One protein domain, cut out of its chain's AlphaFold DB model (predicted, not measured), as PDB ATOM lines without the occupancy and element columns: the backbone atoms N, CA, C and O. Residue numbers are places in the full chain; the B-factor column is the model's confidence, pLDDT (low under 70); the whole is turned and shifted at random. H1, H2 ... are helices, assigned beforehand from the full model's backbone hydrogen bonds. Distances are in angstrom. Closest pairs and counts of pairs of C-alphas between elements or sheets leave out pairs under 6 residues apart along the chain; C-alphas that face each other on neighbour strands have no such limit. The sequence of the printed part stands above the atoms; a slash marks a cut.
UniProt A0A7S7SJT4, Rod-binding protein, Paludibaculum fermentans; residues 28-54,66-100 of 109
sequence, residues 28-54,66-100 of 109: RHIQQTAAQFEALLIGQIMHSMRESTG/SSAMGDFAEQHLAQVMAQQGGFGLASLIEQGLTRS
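This is residues 28 to 54 and 66 to 100 of the 109 residues of the protein "Rod-binding protein" of Paludibaculum fermentans (UniProt A0A7S7SJT4). One long helix, H1, makes one side of a rod, and two shorter helices, H2 and then H3, follow one another along the other side and run back the opposite way. H3 packs on the first part of H1, while H2 runs beside the later part across a gap and touches no helix. The printed part has 62 residues with three named helices, in the order H1, H2, H3, and no named strand; the class is all helix. It is loose, with a radius of gyration of the C-alphas of 14.1 A, and spans 43 by 20 by 18 A.

H1, residues 28 to 53, touches H3, residues 89 to 100, with 16 pairs of C-alphas within 8 A. The closest C-alphas of the two are those of Ala 34 and Ala 90, 4.4 A apart. H1 touches H3 with residues 30 to 38 alone, and H3 touches H1 with residues 89 to 94 alone. H1 and H3 run opposite ways at a steep tilt of 39 degrees. H2, residues 66 to 84, is near H1, with 7 pairs of C-alphas within 10 A but no pair within 8 A. H2 and H3 are apart. In H1, H2 and H3 every O i to N i+4 pair is within hydrogen-bond range.

H1 is 37.4 A from first to last C-alpha and begins at C-alpha 28 (181.595, 262.537, 276.601). H2 is 26.8 A long and begins at C-alpha 66 (209.135, 254.034, 246.226). H3 is 16.5 A long and ends at C-alpha 100 (171.548, 261.869, 263.434).

The two C-alphas farthest apart, those of Gly 54 and Ser 100, are 43.4 A apart. Residues 55 to 65 are not printed, and C-alphas 54 and 66 are 13.6 A apart across this cut, which lies in the link from H1 to H2. The link from H2 to H3 is tight. The mean pLDDT of the printed part is 82.5; residues 51 to 54, 66 to 68 and 100 are under 70.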
ATOM      1  N   ARG A  28     180.254 262.887 276.123       75.44
ATOM      2  CA  ARG A  28     181.595 262.537 276.601       75.44
ATOM      3  C   ARG A  28     181.963 261.080 276.322       75.44
ATOM      4  O   ARG A  28     183.092 260.831 275.916       75.44
ATOM      5  N   HIS A  29     181.044 260.130 276.490       80.31
ATOM      6  CA  HIS A  29     181.297 258.716 276.193       80.31
ATOM      7  C   HIS A  29     181.467 258.473 274.692       80.31
ATOM      8  O   HIS A  29     182.330 257.687 274.297       80.31
ATOM      9  N   ILE A  30     180.702 259.178 273.849       82.75
ATOM     10  CA  ILE A  30     180.863 259.121 272.389       82.75
ATOM     11  C   ILE A  30     182.256 259.614 271.999       82.75
ATOM     12  O   ILE A  30     182.988 258.902 271.315       82.75
ATOM     13  N   GLN A  31     182.647 260.795 272.483       84.31
ATOM     14  CA  GLN A  31     183.958 261.375 272.198       84.31
ATOM     15  C   GLN A  31     185.098 260.456 272.663       84.31
ATOM     16  O   GLN A  31     186.044 260.214 271.919       84.31
ATOM     17  N   GLN A  32     184.992 259.900 273.873       85.50
ATOM     18  CA  GLN A  32     185.984 258.975 274.423       85.50
ATOM     19  C   GLN A  32     186.099 257.685 273.609       85.50
ATOM     20  O   GLN A  32     187.210 257.230 273.349       85.50
ATOM     21  N   THR A  33     184.977 257.102 273.190       86.94
ATOM     22  CA  THR A  33     184.969 255.870 272.388       86.94
ATOM     23  C   THR A  33     185.540 256.123 270.995       86.94
ATOM     24  O   THR A  33     186.326 255.327 270.487       86.94
ATOM     25  N   ALA A  34     185.203 257.263 270.391       88.81
ATOM     26  CA  ALA A  34     185.702 257.641 269.078       88.81
ATOM     27  C   ALA A  34     187.218 257.930 269.097       88.81
ATOM     28  O   ALA A  34     187.932 257.506 268.189       88.81
ATOM     29  N   ALA A  35     187.729 258.550 270.168       89.31
ATOM     30  CA  ALA A  35     189.166 258.729 270.386       89.31
ATOM     31  C   ALA A  35     189.902 257.391 270.593       89.31
ATOM     32  O   ALA A  35     191.003 257.199 270.082       89.31
ATOM     33  N   GLN A  36     189.292 256.434 271.302       90.06
ATOM     34  CA  GLN A  36     189.857 255.088 271.464       90.06
ATOM     35  C   GLN A  36     189.923 254.326 270.134       90.06
ATOM     36  O   GLN A  36     190.927 253.673 269.853       90.06
ATOM     37  N   PHE A  37     188.890 254.433 269.295       91.44
ATOM     38  CA  PHE A  37     188.899 253.860 267.948       91.44
ATOM     39  C   PHE A  37     190.033 254.439 267.093       91.44
ATOM     40  O   PHE A  37     190.785 253.693 266.465       91.44
ATOM     41  N   GLU A  38     190.186 255.763 267.104       91.25
ATOM     42  CA  GLU A  38     191.250 256.453 266.376       91.25
ATOM     43  C   GLU A  38     192.646 256.021 266.845       91.25
ATOM     44  O   GLU A  38     193.515 255.760 266.015       91.25
ATOM     45  N   ALA A  39     192.850 255.849 268.152       91.75
ATOM     46  CA  ALA A  39     194.111 255.350 268.694       91.75
ATOM     47  C   ALA A  39     194.448 253.931 268.197       91.75
ATOM     48  O   ALA A  39     195.596 253.663 267.836       91.75
ATOM     49  N   LEU A  40     193.460 253.030 268.131       93.62
ATOM     50  CA  LEU A  40     193.652 251.679 267.589       93.62
ATOM     51  C   LEU A  40     193.984 251.711 266.093       93.62
ATOM     52  O   LEU A  40     194.865 250.981 265.643       93.62
ATOM     53  N   LEU A  41     193.317 252.580 265.332       91.38
ATOM     54  CA  LEU A  41     193.575 252.754 263.905       91.38
ATOM     55  C   LEU A  41     194.992 253.282 263.645       91.38
ATOM     56  O   LEU A  41     195.707 252.718 262.820       91.38
ATOM     57  N   ILE A  42     195.415 254.327 264.365       89.62
ATOM     58  CA  ILE A  42     196.784 254.863 264.290       89.62
ATOM     59  C   ILE A  42     197.791 253.765 264.638       89.62
ATOM     60  O   ILE A  42     198.761 253.571 263.909       89.62
ATOM     61  N   GLY A  43     197.534 253.002 265.705       89.50
ATOM     62  CA  GLY A  43     198.367 251.866 266.095       89.50
ATOM     63  C   GLY A  43     198.509 250.832 264.978       89.50
ATOM     64  O   GLY A  43     199.624 250.406 264.681       89.50
ATOM     65  N   GLN A  44     197.411 250.482 264.305       89.38
ATOM     66  CA  GLN A  44     197.428 249.535 263.192       89.38
ATOM     67  C   GLN A  44     198.181 250.080 261.971       89.38
ATOM     68  O   GLN A  44     198.922 249.334 261.332       89.38
ATOM     69  N   ILE A  45     198.036 251.371 261.660       86.00
ATOM     70  CA  ILE A  45     198.770 252.026 260.568       86.00
ATOM     71  C   ILE A  45     200.268 252.028 260.871       86.00
ATOM     72  O   ILE A  45     201.050 251.575 260.043       86.00
ATOM     73  N   MET A  46     200.678 252.453 262.069       84.31
ATOM     74  CA  MET A  46     202.088 252.463 262.473       84.31
ATOM     75  C   MET A  46     202.689 251.055 262.529       84.31
ATOM     76  O   MET A  46     203.854 250.863 262.182       84.31
ATOM     77  N   HIS A  47     201.910 250.065 262.966       84.06
ATOM     78  CA  HIS A  47     202.318 248.666 262.929       84.06
ATOM     79  C   HIS A  47     202.529 248.199 261.485       84.06
ATOM     80  O   HIS A  47     203.592 247.677 261.171       84.06
ATOM     81  N   SER A  48     201.577 248.481 260.591       80.06
ATOM     82  CA  SER A  48     201.693 248.152 259.169       80.06
ATOM     83  C   SER A  48     202.855 248.882 258.493       80.06
ATOM     84  O   SER A  48     203.495 248.295 257.633       80.06
ATOM     85  N   MET A  49     203.159 250.121 258.887       74.50
ATOM     86  CA  MET A  49     204.335 250.856 258.415       74.50
ATOM     87  C   MET A  49     205.629 250.174 258.861       74.50
ATOM     88  O   MET A  49     206.497 249.920 258.036       74.50
ATOM     89  N   ARG A  50     205.739 249.782 260.133       72.00
ATOM     90  CA  ARG A  50     206.925 249.084 260.651       72.00
ATOM     91  C   ARG A  50     207.140 247.715 260.005       72.00
ATOM     92  O   ARG A  50     208.272 247.379 259.677       72.00
ATOM     93  N   GLU A  51     206.066 246.952 259.812       65.94
ATOM     94  CA  GLU A  51     206.098 245.687 259.065       65.94
ATOM     95  C   GLU A  51     206.508 245.937 257.603       65.94
ATOM     96  O   GLU A  51     207.283 245.181 257.020       65.94
ATOM     97  N   SER A  52     206.064 247.055 257.025       62.16
ATOM     98  CA  SER A  52     206.376 247.427 255.648       62.16
ATOM     99  C   SER A  52     207.810 247.907 255.415       62.16
ATOM    100  O   SER A  52     208.353 247.672 254.337       62.16
ATOM    101  N   THR A  53     208.462 248.510 256.416       57.34
ATOM    102  CA  THR A  53     209.883 248.891 256.347       57.34
ATOM    103  C   THR A  53     210.789 247.655 256.226       57.34
ATOM    104  O   THR A  53     211.916 247.766 255.755       57.34
ATOM    105  N   GLY A  54     210.298 246.466 256.611       53.34
ATOM    106  CA  GLY A  54     210.957 245.174 256.383       53.34
ATOM    107  C   GLY A  54     210.545 244.451 255.091       53.34
ATOM    108  O   GLY A  54     211.199 243.481 254.714       53.34
ATOM    109  N   SER A  66     210.079 254.561 245.232       59.59
ATOM    110  CA  SER A  66     209.135 254.034 246.226       59.59
ATOM    111  C   SER A  66     209.568 254.405 247.647       59.59
ATOM    112  O   SER A  66     208.755 254.860 248.448       59.59
ATOM    113  N   SER A  67     210.873 254.330 247.925       65.12
ATOM    114  CA  SER A  67     211.467 254.732 249.206       65.12
ATOM    115  C   SER A  67     211.249 256.222 249.489       65.12
ATOM    116  O   SER A  67     210.735 256.581 250.543       65.12
ATOM    117  N   ALA A  68     211.538 257.088 248.512       67.81
ATOM    118  CA  ALA A  68     211.359 258.534 248.658       67.81
ATOM    119  C   ALA A  68     209.880 258.952 248.800       67.81
ATOM    120  O   ALA A  68     209.567 259.894 249.530       67.81
ATOM    121  N   MET A  69     208.955 258.262 248.118       70.19
ATOM    122  CA  MET A  69     207.514 258.483 248.301       70.19
ATOM    123  C   MET A  69     207.031 258.002 249.675       70.19
ATOM    124  O   MET A  69     206.188 258.668 250.276       70.19
ATOM    125  N   GLY A  70     207.576 256.892 250.181       75.38
ATOM    126  CA  GLY A  70     207.325 256.393 251.534       75.38
ATOM    127  C   GLY A  70     207.743 257.400 252.602       75.38
ATOM    128  O   GLY A  70     206.910 257.797 253.414       75.38
ATOM    129  N   ASP A  71     208.980 257.902 252.529       77.75
ATOM    130  CA  ASP A  71     209.507 258.905 253.464       77.75
ATOM    131  C   ASP A  71     208.643 260.178 253.486       77.75
ATOM    132  O   ASP A  71     208.315 260.706 254.550       77.75
ATOM    133  N   PHE A  72     208.223 260.660 252.312       82.94
ATOM    134  CA  PHE A  72     207.352 261.833 252.207       82.94
ATOM    135  C   PHE A  72     205.953 261.581 252.792       82.94
ATOM    136  O   PHE A  72     205.405 262.442 253.485       82.94
ATOM    137  N   ALA A  73     205.371 260.405 252.543       82.56
ATOM    138  CA  ALA A  73     204.083 260.023 253.115       82.56
ATOM    139  C   ALA A  73     204.153 259.922 254.647       82.56
ATOM    140  O   ALA A  73     203.238 260.376 255.335       82.56
ATOM    141  N   GLU A  74     205.251 259.391 255.183       80.50
ATOM    142  CA  GLU A  74     205.483 259.260 256.620       80.50
ATOM    143  C   GLU A  74     205.646 260.630 257.292       80.50
ATOM    144  O   GLU A  74     205.008 260.912 258.310       80.50
ATOM    145  N   GLN A  75     206.415 261.530 256.672       88.69
ATOM    146  CA  GLN A  75     206.553 262.920 257.112       88.69
ATOM    147  C   GLN A  75     205.211 263.655 257.104       88.69
ATOM    148  O   GLN A  75     204.875 264.341 258.072       88.69
ATOM    149  N   HIS A  76     204.422 263.499 256.038       88.25
ATOM    150  CA  HIS A  76     203.111 264.130 255.940       88.25
ATOM    151  C   HIS A  76     202.140 263.585 256.993       88.25
ATOM    152  O   HIS A  76     201.462 264.365 257.665       88.25
ATOM    153  N   LEU A  77     202.124 262.266 257.200       86.19
ATOM    154  CA  LEU A  77     201.331 261.629 258.244       86.19
ATOM    155  C   LEU A  77     201.707 262.160 259.635       86.19
ATOM    156  O   LEU A  77     200.829 262.568 260.397       86.19
ATOM    157  N   ALA A  78     203.001 262.202 259.958       88.81
ATOM    158  CA  ALA A  78     203.492 262.729 261.228       88.81
ATOM    159  C   ALA A  78     203.109 264.203 261.421       88.81
ATOM    160  O   ALA A  78     202.680 264.598 262.506       88.81
ATOM    161  N   GLN A  79     203.199 265.010 260.363       91.00
ATOM    162  CA  GLN A  79     202.824 266.420 260.389       91.00
ATOM    163  C   GLN A  79     201.318 266.624 260.610       91.00
ATOM    164  O   GLN A  79     200.934 267.535 261.345       91.00
ATOM    165  N   VAL A  80     200.457 265.802 260.007       87.69
ATOM    166  CA  VAL A  80     199.006 265.850 260.257       87.69
ATOM    167  C   VAL A  80     198.707 265.453 261.704       87.69
ATOM    168  O   VAL A  80     198.036 266.200 262.416       87.69
ATOM    169  N   MET A  81     199.283 264.349 262.189       86.69
ATOM    170  CA  MET A  81     199.076 263.899 263.570       86.69
ATOM    171  C   MET A  81     199.578 264.914 264.602       86.69
ATOM    172  O   MET A  81     198.905 265.139 265.603       86.69
ATOM    173  N   ALA A  82     200.717 265.570 264.365       88.50
ATOM    174  CA  ALA A  82     201.253 266.586 265.270       88.50
ATOM    175  C   ALA A  82     200.372 267.845 265.340       88.50
ATOM    176  O   ALA A  82     200.239 268.444 266.405       88.50
ATOM    177  N   GLN A  83     199.761 268.247 264.222       86.81
ATOM    178  CA  GLN A  83     198.897 269.428 264.174       86.81
ATOM    179  C   GLN A  83     197.496 269.164 264.737       86.81
ATOM    180  O   GLN A  83     196.911 270.049 265.361       86.81
ATOM    181  N   GLN A  84     196.935 267.978 264.492       83.50
ATOM    182  CA  GLN A  84     195.555 267.645 264.863       83.50
ATOM    183  C   GLN A  84     195.449 266.779 266.127       83.50
ATOM    184  O   GLN A  84     194.348 266.596 266.639       83.50
ATOM    185  N   GLY A  85     196.561 266.257 266.650       81.44
ATOM    186  CA  GLY A  85     196.556 265.290 267.752       81.44
ATOM    187  C   GLY A  85     196.005 263.913 267.355       81.44
ATOM    188  O   GLY A  85     195.621 263.143 268.229       81.44
ATOM    189  N   GLY A  86     195.932 263.623 266.050       86.06
ATOM    190  CA  GLY A  86     195.287 262.451 265.454       86.06
ATOM    191  C   GLY A  86     194.856 262.721 264.007       86.06
ATOM    192  O   GLY A  86     195.326 263.671 263.383       86.06
ATOM    193  N   PHE A  87     193.943 261.910 263.477       90.12
ATOM    194  CA  PHE A  87     193.299 262.099 262.171       90.12
ATOM    195  C   PHE A  87     192.030 262.969 262.234       90.12
ATOM    196  O   PHE A  87     191.503 263.366 261.197       90.12
ATOM    197  N   GLY A  88     191.513 263.256 263.431       88.69
ATOM    198  CA  GLY A  88     190.267 263.998 263.636       88.69
ATOM    199  C   GLY A  88     189.004 263.150 263.448       88.69
ATOM    200  O   GLY A  88     187.898 263.695 263.394       88.69
ATOM    201  N   LEU A  89     189.134 261.819 263.377       90.69
ATOM    202  CA  LEU A  89     187.990 260.918 263.193       90.69
ATOM    203  C   LEU A  89     187.049 260.951 264.398       90.69
ATOM    204  O   LEU A  89     185.835 260.834 264.227       90.69
ATOM    205  N   ALA A  90     187.581 261.182 265.600       88.88
ATOM    206  CA  ALA A  90     186.774 261.289 266.805       88.88
ATOM    207  C   ALA A  90     185.725 262.413 266.713       88.88
ATOM    208  O   ALA A  90     184.551 262.206 267.028       88.88
ATOM    209  N   SER A  91     186.127 263.582 266.208       88.38
ATOM    210  CA  SER A  91     185.228 264.721 265.996       88.38
ATOM    211  C   SER A  91     184.243 264.483 264.854       88.38
ATOM    212  O   SER A  91     183.085 264.884 264.960       88.38
ATOM    213  N   LEU A  92     184.656 263.799 263.782       90.00
ATOM    214  CA  LEU A  92     183.754 263.437 262.685       90.00
ATOM    215  C   LEU A  92     182.636 262.495 263.167       90.00
ATOM    216  O   LEU A  92     181.467 262.686 262.826       90.00
ATOM    217  N   ILE A  93     182.983 261.505 263.995       87.38
ATOM    218  CA  ILE A  93     182.034 260.558 264.595       87.38
ATOM    219  C   ILE A  93     181.064 261.292 265.532       87.38
ATOM    220  O   ILE A  93     179.853 261.085 265.440       87.38
ATOM    221  N   GLU A  94     181.566 262.194 266.380       87.44
ATOM    222  CA  GLU A  94     180.734 263.047 267.240       87.44
ATOM    223  C   GLU A  94     179.728 263.869 266.417       87.44
ATOM    224  O   GLU A  94     178.535 263.893 266.730       87.44
ATOM    225  N   GLN A  95     180.184 264.511 265.338       87.50
ATOM    226  CA  GLN A  95     179.344 265.333 264.466       87.50
ATOM    227  C   GLN A  95     178.274 264.508 263.739       87.50
ATOM    228  O   GLN A  95     177.121 264.934 263.664       87.50
ATOM    229  N   GLY A  96     178.628 263.325 263.226       84.94
ATOM    230  CA  GLY A  96     177.695 262.434 262.534       84.94
ATOM    231  C   GLY A  96     176.593 261.900 263.452       84.94
ATOM    232  O   GLY A  96     175.416 261.889 263.078       84.94
ATOM    233  N   LEU A  97     176.952 261.523 264.681       82.75
ATOM    234  CA  LEU A  97     175.997 261.049 265.684       82.75
ATOM    235  C   LEU A  97     175.117 262.184 266.217       82.75
ATOM    236  O   LEU A  97     173.908 262.003 266.340       82.75
ATOM    237  N   THR A  98     175.681 263.376 266.440       81.56
ATOM    238  CA  THR A  98     174.912 264.565 266.850       81.56
ATOM    239  C   THR A  98     173.895 264.968 265.780       81.56
ATOM    240  O   THR A  98     172.734 265.200 266.099       81.56
ATOM    241  N   ARG A  99     174.286 264.963 264.498       78.31
ATOM    242  CA  ARG A  99     173.387 265.251 263.367       78.31
ATOM    243  C   ARG A  99     172.260 264.223 263.229       78.31
ATOM    244  O   ARG A  99     171.140 264.585 262.900       78.31
ATOM    245  N   SER A 100     172.548 262.948 263.487       69.31
ATOM    246  CA  SER A 100     171.548 261.869 263.434       69.31
ATOM    247  C   SER A 100     170.557 261.914 264.604       69.31
ATOM    248  O   SER A 100     169.504 261.285 264.548       69.31
TER     249      SER A 100